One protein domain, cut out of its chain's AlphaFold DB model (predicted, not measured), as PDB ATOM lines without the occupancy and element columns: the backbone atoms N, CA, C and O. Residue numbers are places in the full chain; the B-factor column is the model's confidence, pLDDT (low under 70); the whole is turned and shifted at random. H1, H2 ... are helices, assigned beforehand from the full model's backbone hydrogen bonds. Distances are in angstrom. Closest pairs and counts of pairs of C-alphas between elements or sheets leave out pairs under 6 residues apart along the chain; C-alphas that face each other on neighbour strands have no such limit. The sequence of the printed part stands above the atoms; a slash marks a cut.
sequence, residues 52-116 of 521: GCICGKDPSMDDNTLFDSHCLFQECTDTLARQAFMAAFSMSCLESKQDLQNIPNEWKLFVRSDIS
ATOM      1  N   GLY A  52     132.352 130.779  90.115       96.81
ATOM      2  CA  GLY A  52     132.095 132.220  90.088       96.81
ATOM      3  C   GLY A  52     130.758 132.552  90.738       96.81
ATOM      4  O   GLY A  52     130.712 133.326  91.690       96.81
ATOM      5  N   CYS A  53     129.679 131.892  90.311       97.62
ATOM      6  CA  CYS A  53     128.379 132.011  90.967       97.62
ATOM      7  C   CYS A  53     128.460 131.628  92.454       97.62
ATOM      8  O   CYS A  53     127.952 132.362  93.305       97.62
ATOM      9  N   ILE A  54     129.146 130.522  92.778       97.25
ATOM     10  CA  ILE A  54     129.288 130.049  94.162       97.25
ATOM     11  C   ILE A  54     129.981 131.102  95.037       97.25
ATOM     12  O   ILE A  54     129.392 131.521  96.031       97.25
ATOM     13  N   CYS A  55     131.174 131.578  94.661       97.50
ATOM     14  CA  CYS A  55     131.888 132.570  95.474       97.50
ATOM     15  C   CYS A  55     131.226 133.961  95.439       97.50
ATOM     16  O   CYS A  55     131.258 134.696  96.423       97.50
ATOM     17  N   GLY A  56     130.567 134.313  94.331       96.94
ATOM     18  CA  GLY A  56     129.771 135.533  94.201       96.94
ATOM     19  C   GLY A  56     128.573 135.584  95.155       96.94
ATOM     20  O   GLY A  56     128.238 136.670  95.633       96.94
ATOM     21  N   LYS A  57     127.961 134.427  95.459       96.19
ATOM     22  CA  LYS A  57     126.900 134.284  96.468       96.19
ATOM     23  C   LYS A  57     127.462 134.191  97.888       96.19
ATOM     24  O   LYS A  57     126.888 134.784  98.797       96.19
ATOM     25  N   ASP A  58     128.550 133.448  98.072       97.00
ATOM     26  CA  ASP A  58     129.157 133.187  99.376       97.00
ATOM     27  C   ASP A  58     130.679 132.966  99.260       97.00
ATOM     28  O   ASP A  58     131.111 131.908  98.789       97.00
ATOM     29  N   PRO A  59     131.507 133.940  99.686       96.94
ATOM     30  CA  PRO A  59     132.960 133.835  99.637       96.94
ATOM     31  C   PRO A  59     133.586 133.206 100.888       96.94
ATOM     32  O   PRO A  59     134.813 133.147 100.979       96.94
ATOM     33  N   SER A  60     132.786 132.748 101.858       97.75
ATOM     34  CA  SER A  60     133.277 131.927 102.969       97.75
ATOM     35  C   SER A  60     133.626 130.536 102.445       97.75
ATOM     36  O   SER A  60     132.846 129.956 101.686       97.75
ATOM     37  N   MET A  61     134.770 129.972 102.835       96.69
ATOM     38  CA  MET A  61     135.095 128.585 102.491       96.69
ATOM     39  C   MET A  61     134.692 127.583 103.582       96.69
ATOM     40  O   MET A  61     134.240 126.493 103.245       96.69
ATOM     41  N   ASP A  62     134.819 127.929 104.862       97.00
ATOM     42  CA  ASP A  62     134.379 127.103 106.000       97.00
ATOM     43  C   ASP A  62     132.845 126.953 105.980       97.00
ATOM     44  O   ASP A  62     132.289 125.896 105.670       97.00
ATOM     45  N   ASP A  63     132.147 128.074 106.170       95.44
ATOM     46  CA  ASP A  63     130.696 128.114 106.371       95.44
ATOM     47  C   ASP A  63     129.862 128.083 105.078       95.44
ATOM     48  O   ASP A  63     128.648 128.274 105.143       95.44
ATOM     49  N   ASN A  64     130.473 127.839 103.909       96.38
ATOM     50  CA  ASN A  64     129.851 128.095 102.603       96.38
ATOM     51  C   ASN A  64     128.422 127.537 102.493       96.38
ATOM     52  O   ASN A  64     128.190 126.347 102.688       96.38
ATOM     53  N   THR A  65     127.449 128.367 102.144       95.69
ATOM     54  CA  THR A  65     126.025 128.001 102.096       95.69
ATOM     55  C   THR A  65     125.661 127.016 100.982       95.69
ATOM     56  O   THR A  65     124.615 126.374 101.066       95.69
ATOM     57  N   LEU A  66     126.508 126.855  99.957       96.06
ATOM     58  CA  LEU A  66     126.255 125.981  98.804       96.06
ATOM     59  C   LEU A  66     127.006 124.643  98.876       96.06
ATOM     60  O   LEU A  66     126.561 123.665  98.269       96.06
ATOM     61  N   PHE A  67     128.114 124.554  99.621       96.88
ATOM     62  CA  PHE A  67     128.868 123.308  99.776       96.88
ATOM     63  C   PHE A  67     129.518 123.128 101.153       96.88
ATOM     64  O   PHE A  67     129.741 124.066 101.910       96.88
ATOM     65  N   ASP A  68     129.803 121.878 101.493       97.56
ATOM     66  CA  ASP A  68     130.578 121.475 102.658       97.56
ATOM     67  C   ASP A  68     132.044 121.295 102.237       97.56
ATOM     68  O   ASP A  68     132.384 120.401 101.452       97.56
ATOM     69  N   SER A  69     132.912 122.185 102.717       97.50
ATOM     70  CA  SER A  69     134.334 122.206 102.369       97.50
ATOM     71  C   SER A  69     135.142 121.110 103.065       97.50
ATOM     72  O   SER A  69     136.187 120.720 102.539       97.50
ATOM     73  N   HIS A  70     134.659 120.556 104.180       97.81
ATOM     74  CA  HIS A  70     135.288 119.421 104.853       97.81
ATOM     75  C   HIS A  70     134.953 118.106 104.128       97.81
ATOM     76  O   HIS A  70     135.846 117.312 103.834       97.81
ATOM     77  N   CYS A  71     133.695 117.918 103.720       98.19
ATOM     78  CA  CYS A  71     133.283 116.860 102.793       98.19
ATOM     79  C   CYS A  71     134.093 116.923 101.492       98.19
ATOM     80  O   CYS A  71     134.646 115.914 101.052       98.19
ATOM     81  N   LEU A  72     134.222 118.120 100.902       97.75
ATOM     82  CA  LEU A  72     135.006 118.311  99.684       97.75
ATOM     83  C   LEU A  72     136.478 117.941  99.905       97.75
ATOM     84  O   LEU A  72     137.065 117.257  99.073       97.75
ATOM     85  N   PHE A  73     137.066 118.321 101.043       97.69
ATOM     86  CA  PHE A  73     138.437 117.944 101.391       97.69
ATOM     87  C   PHE A  73     138.617 116.423 101.489       97.69
ATOM     88  O   PHE A  73     139.631 115.897 101.026       97.69
ATOM     89  N   GLN A  74     137.640 115.707 102.057       97.62
ATOM     90  CA  GLN A  74     137.657 114.244 102.143       97.62
ATOM     91  C   GLN A  74     137.520 113.566 100.767       97.62
ATOM     92  O   GLN A  74     138.200 112.572 100.518       97.62
ATOM     93  N   GLU A  75     136.671 114.087  99.873       96.81
ATOM     94  CA  GLU A  75     136.446 113.496  98.544       96.81
ATOM     95  C   GLU A  75     137.566 113.831  97.540       96.81
ATOM     96  O   GLU A  75     137.955 112.977  96.743       96.81
ATOM     97  N   CYS A  76     138.158 115.027  97.622       96.56
ATOM     98  CA  CYS A  76     139.370 115.391  96.889       96.56
ATOM     99  C   CYS A  76     140.602 114.738  97.542       96.56
ATOM    100  O   CYS A  76     141.313 115.387  98.304       96.56
ATOM    101  N   THR A  77     140.862 113.454  97.286       93.94
ATOM    102  CA  THR A  77     141.964 112.716  97.940       93.94
ATOM    103  C   THR A  77     143.364 113.151  97.499       93.94
ATOM    104  O   THR A  77     144.303 113.062  98.291       93.94
ATOM    105  N   ASP A  78     143.516 113.634  96.264       95.25
ATOM    106  CA  ASP A  78     144.798 114.071  95.708       95.25
ATOM    107  C   ASP A  78     145.178 115.509  96.120       95.25
ATOM    108  O   ASP A  78     144.409 116.467  95.996       95.25
ATOM    109  N   THR A  79     146.426 115.654  96.564       94.06
ATOM    110  CA  THR A  79     147.098 116.914  96.898       94.06
ATOM    111  C   THR A  79     147.109 117.898  95.723       94.06
ATOM    112  O   THR A  79     146.875 119.092  95.935       94.06
ATOM    113  N   LEU A  80     147.354 117.430  94.492       92.88
ATOM    114  CA  LEU A  80     147.385 118.294  93.309       92.88
ATOM    115  C   LEU A  80     145.968 118.759  92.940       92.88
ATOM    116  O   LEU A  80     145.758 119.952  92.727       92.88
ATOM    117  N   ALA A  81     144.976 117.866  92.967       94.38
ATOM    118  CA  ALA A  81     143.567 118.189  92.751       94.38
ATOM    119  C   ALA A  81     143.010 119.185  93.789       94.38
ATOM    120  O   ALA A  81     142.259 120.091  93.413       94.38
ATOM    121  N   ARG A  82     143.415 119.087  95.069       96.56
ATOM    122  CA  ARG A  82     143.114 120.092  96.113       96.56
ATOM    123  C   ARG A  82     143.750 121.449  95.807       96.56
ATOM    124  O   ARG A  82     143.072 122.472  95.886       96.56
ATOM    125  N   GLN A  83     145.029 121.475  95.427       95.81
ATOM    126  CA  GLN A  83     145.721 122.718  95.068       95.81
ATOM    127  C   GLN A  83     145.106 123.373  93.820       95.81
ATOM    128  O   GLN A  83     144.943 124.592  93.772       95.81
ATOM    129  N   ALA A  84     144.714 122.566  92.831       94.69
ATOM    130  CA  ALA A  84     144.032 123.016  91.625       94.69
ATOM    131  C   ALA A  84     142.631 123.575  91.929       94.69
ATOM    132  O   ALA A  84     142.274 124.619  91.386       94.69
ATOM    133  N   PHE A  85     141.871 122.949  92.838       96.75
ATOM    134  CA  PHE A  85     140.597 123.496  93.313       96.75
ATOM    135  C   PHE A  85     140.786 124.841  94.026       96.75
ATOM    136  O   PHE A  85     140.116 125.806  93.669       96.75
ATOM    137  N   MET A  86     141.741 124.956  94.959       97.19
ATOM    138  CA  MET A  86     142.012 126.232  95.641       97.19
ATOM    139  C   MET A  86     142.434 127.339  94.677       97.19
ATOM    140  O   MET A  86     141.980 128.474  94.818       97.19
ATOM    141  N   ALA A  87     143.269 127.025  93.683       95.81
ATOM    142  CA  ALA A  87     143.669 127.973  92.648       95.81
ATOM    143  C   ALA A  87     142.488 128.407  91.759       95.81
ATOM    144  O   ALA A  87     142.418 129.573  91.382       95.81
ATOM    145  N   ALA A  88     141.555 127.501  91.447       96.19
ATOM    146  CA  ALA A  88     140.351 127.821  90.685       96.19
ATOM    147  C   ALA A  88     139.354 128.657  91.507       96.19
ATOM    148  O   ALA A  88     138.932 129.716  91.054       96.19
ATOM    149  N   PHE A  89     139.029 128.234  92.733       96.94
ATOM    150  CA  PHE A  89     138.050 128.908  93.589       96.94
ATOM    151  C   PHE A  89     138.496 130.332  93.948       96.94
ATOM    152  O   PHE A  89     137.740 131.278  93.749       96.94
ATOM    153  N   SER A  90     139.757 130.514  94.363       96.69
ATOM    154  CA  SER A  90     140.310 131.847  94.664       96.69
ATOM    155  C   SER A  90     140.345 132.783  93.445       96.69
ATOM    156  O   SER A  90     140.052 133.970  93.585       96.69
ATOM    157  N   MET A  91     140.624 132.264  92.242       95.69
ATOM    158  CA  MET A  91     140.495 133.030  90.993       95.69
ATOM    159  C   MET A  91     139.040 133.424  90.702       95.69
ATOM    160  O   MET A  91     138.783 134.584  90.389       95.69
ATOM    161  N   SER A  92     138.083 132.504  90.846       96.75
ATOM    162  CA  SER A  92     136.661 132.787  90.612       96.75
ATOM    163  C   SER A  92     136.064 133.774  91.622       96.75
ATOM    164  O   SER A  92     135.206 134.577  91.250       96.75
ATOM    165  N   CYS A  93     136.548 133.790  92.867       97.25
ATOM    166  CA  CYS A  93     136.243 134.845  93.837       97.25
ATOM    167  C   CYS A  93     136.725 136.219  93.342       97.25
ATOM    168  O   CYS A  93     135.932 137.158  93.251       97.25
ATOM    169  N   LEU A  94     137.996 136.313  92.930       95.62
ATOM    170  CA  LEU A  94     138.607 137.548  92.427       95.62
ATOM    171  C   LEU A  94     137.894 138.084  91.170       95.62
ATOM    172  O   LEU A  94     137.639 139.285  91.065       95.62
ATOM    173  N   GLU A  95     137.520 137.204  90.240       95.69
ATOM    174  CA  GLU A  95     136.717 137.539  89.052       95.69
ATOM    175  C   GLU A  95     135.312 138.042  89.427       95.69
ATOM    176  O   GLU A  95     134.812 139.005  88.837       95.69
ATOM    177  N   SER A  96     134.718 137.463  90.476       96.50
ATOM    178  CA  SER A  96     133.440 137.890  91.068       96.50
ATOM    179  C   SER A  96     133.554 139.144  91.949       96.50
ATOM    180  O   SER A  96     132.539 139.640  92.436       96.50
ATOM    181  N   LYS A  97     134.770 139.690  92.121       96.25
ATOM    182  CA  LYS A  97     135.110 140.831  92.994       96.25
ATOM    183  C   LYS A  97     134.815 140.587  94.478       96.25
ATOM    184  O   LYS A  97     134.502 141.531  95.201       96.25
ATOM    185  N   GLN A  98     134.926 139.336  94.911       96.94
ATOM    186  CA  GLN A  98     134.864 138.936  96.311       96.94
ATOM    187  C   GLN A  98     136.261 138.516  96.781       96.94
ATOM    188  O   GLN A  98     136.949 137.760  96.093       96.94
ATOM    189  N   ASP A  99     136.664 138.963  97.966       95.00
ATOM    190  CA  ASP A  99     137.845 138.423  98.643       95.00
ATOM    191  C   ASP A  99     137.477 137.089  99.307       95.00
ATOM    192  O   ASP A  99     136.460 137.006  99.995       95.00
ATOM    193  N   LEU A 100     138.291 136.045  99.111       96.81
ATOM    194  CA  LEU A 100     138.083 134.715  99.701       96.81
ATOM    195  C   LEU A 100     138.255 134.768 101.231       96.81
ATOM    196  O   LEU A 100     139.324 135.133 101.722       96.81
ATOM    197  N   GLN A 101     137.224 134.372 101.980       96.62
ATOM    198  CA  GLN A 101     137.178 134.464 103.446       96.62
ATOM    199  C   GLN A 101     137.156 133.083 104.107       96.62
ATOM    200  O   GLN A 101     136.863 132.075 103.465       96.62
ATOM    201  N   ASN A 102     137.453 133.052 105.411       96.50
ATOM    202  CA  ASN A 102     137.286 131.890 106.295       96.50
ATOM    203  C   ASN A 102     137.776 130.578 105.659       96.50
ATOM    204  O   ASN A 102     136.990 129.687 105.353       96.50
ATOM    205  N   ILE A 103     139.080 130.479 105.399       97.69
ATOM    206  CA  ILE A 103     139.682 129.263 104.838       97.69
ATOM    207  C   ILE A 103     139.930 128.264 105.984       97.69
ATOM    208  O   ILE A 103     140.672 128.627 106.908       97.69
ATOM    209  N   PRO A 104     139.385 127.029 105.943       97.31
ATOM    210  CA  PRO A 104     139.603 126.026 106.990       97.31
ATOM    211  C   PRO A 104     141.079 125.643 107.133       97.31
ATOM    212  O   PRO A 104     141.871 125.775 106.195       97.31
ATOM    213  N   ASN A 105     141.479 125.150 108.306       97.12
ATOM    214  CA  ASN A 105     142.890 124.873 108.605       97.12
ATOM    215  C   ASN A 105     143.503 123.812 107.677       97.12
ATOM    216  O   ASN A 105     144.659 123.946 107.278       97.12
ATOM    217  N   GLU A 106     142.722 122.810 107.281       97.19
ATOM    218  CA  GLU A 106     143.090 121.782 106.307       97.19
ATOM    219  C   GLU A 106     143.338 122.344 104.896       97.19
ATOM    220  O   GLU A 106     144.222 121.860 104.188       97.19
ATOM    221  N   TRP A 107     142.631 123.409 104.504       97.62
ATOM    222  CA  TRP A 107     142.770 124.045 103.190       97.62
ATOM    223  C   TRP A 107     143.894 125.092 103.134       97.62
ATOM    224  O   TRP A 107     144.426 125.349 102.054       97.62
ATOM    225  N   LYS A 108     144.334 125.653 104.274       95.62
ATOM    226  CA  LYS A 108     145.407 126.675 104.329       95.62
ATOM    227  C   LYS A 108     146.725 126.227 103.691       95.62
ATOM    228  O   LYS A 108     147.408 127.050 103.093       95.62
ATOM    229  N   LEU A 109     147.057 124.934 103.751       96.19
ATOM    230  CA  LEU A 109     148.263 124.366 103.121       96.19
ATOM    231  C   LEU A 109     148.233 124.398 101.579       96.19
ATOM    232  O   LEU A 109     149.268 124.225 100.941       96.19
ATOM    233  N   PHE A 110     147.057 124.615 100.984       96.06
ATOM    234  CA  PHE A 110     146.819 124.605  99.538       96.06
ATOM    235  C   PHE A 110     146.616 126.018  98.960       96.06
ATOM    236  O   PHE A 110     146.551 126.183  97.740       96.06
ATOM    237  N   VAL A 111     146.551 127.043  99.817       94.00
ATOM    238  CA  VAL A 111     146.497 128.457  99.422       94.00
ATOM    239  C   VAL A 111     147.864 128.888  98.891       94.00
ATOM    240  O   VAL A 111     148.887 128.691  99.544       94.00
ATOM    241  N   ARG A 112     147.902 129.534  97.719       88.50
ATOM    242  CA  ARG A 112     149.119 130.212  97.253       88.50
ATOM    243  C   ARG A 112     149.365 131.458  98.102       88.50
ATOM    244  O   ARG A 112     148.507 132.336  98.147       88.50
ATOM    245  N   SER A 113     150.546 131.555  98.713       77.38
ATOM    246  CA  SER A 113     150.965 132.682  99.563       77.38
ATOM    247  C   SER A 113     150.736 134.049  98.912       77.38
ATOM    248  O   SER A 113     150.343 134.990  99.592       77.38
ATOM    249  N   ASP A 114     150.909 134.126  97.590       68.38
ATOM    250  CA  ASP A 114     150.672 135.292  96.729       68.38
ATOM    251  C   ASP A 114     149.261 135.904  96.874       68.38
ATOM    252  O   ASP A 114     149.077 137.088  96.607       68.38
ATOM    253  N   ILE A 115     148.271 135.098  97.280       61.81
ATOM    254  CA  ILE A 115     146.859 135.484  97.442       61.81
ATOM    255  C   ILE A 115     146.562 135.913  98.892       61.81
ATOM    256  O   ILE A 115     145.621 136.664  99.132       61.81
ATOM    257  N   SER A 116     147.393 135.522  99.867       50.22
ATOM    258  CA  SER A 116     147.251 135.899 101.284       50.22
ATOM    259  C   SER A 116     147.755 137.328 101.557       50.22
ATOM    260  O   SER A 116     148.583 137.567 102.439       50.22
TER     261      SER A 116
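This is residues 52 to 116 of the 521 residues of an uncharacterized protein of Phaeosphaeria nodorum (strain SN15 / ATCC MYA-4574 / FGSC 10173) (UniProt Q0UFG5). One long helix, H3, runs along one side of a small body, with the short helix H1 packed steeply on its last part and H2 near its first part. The small helix H4 lies near H2 and near the middle of H3, and outside the named helices are the links, residues 58 to 68, 76 to 78 and 96 to 104, and an end without a named element, residues 109 to 116. The printed part has 65 residues with four named helices, in the order H1, H2, H3, H4, and no named strand. The class is all helix, with 34 of the 65 residues in named helices. The whole is compact, with a radius of gyration of the C-alphas of 10.8 A, and its outline is rounded, with spans of 29 by 26 by 17 A.

H1, residues 52 to 57, touches H3, residues 79 to 95, which meets it with residues 89 to 95 alone. The closest C-alphas of the two are those of Gly 52 and Ser 92, 4.6 A apart. They run the same way at a steep tilt of 68 degrees, only just short of about perpendicular. H2, residues 69 to 75, is apart from H1. H2 and H3 are close but not clearly touching, their closest C-alphas being those of Phe 73 and Arg 82, 7.4 A apart. They run opposite ways at a shallow tilt of 34 degrees, only just short of steep. H4, residues 105 to 108, is close to H2 but not clearly touching, with the C-alphas of Phe 73 and Trp 107, the closest, 7.7 A apart. H4 is also close to H3 but not clearly touching, the closest C-alphas being those of Met 86 and Trp 107, 7.9 A apart. H1 and H4 are apart. Every pair of O i and N i+4 in H1, H2 and H3 is within hydrogen-bond range, while H4 is too short for such a pair and has its one O i to N i+3 pair within range.

H1 begins at C-alpha 52, at (132.095, 132.220, 90.088), and is 8.5 A from first to last C-alpha. H2 measures 9.7 A in the same way. H3, the longest helix with 17 residues, measures 24.4 A and runs from C-alpha 79 at (147.098, 116.914, 96.898) to C-alpha 95 at (136.717, 137.539, 89.052). H4 measures 5.3 A and ends at C-alpha 108, at (145.407, 126.675, 104.329).

The two C-alphas farthest apart are those of Thr 77 and Lys 97, at 29.4 A. The printed part has no cut. The link from H1 to H2, 11 residues, is long, that from H2 to H3, 3 residues, is tight, and that from H3 to H4, 9 residues, is short. The mean pLDDT of the printed part is 94.4, and residues 114 to 116 are under 70.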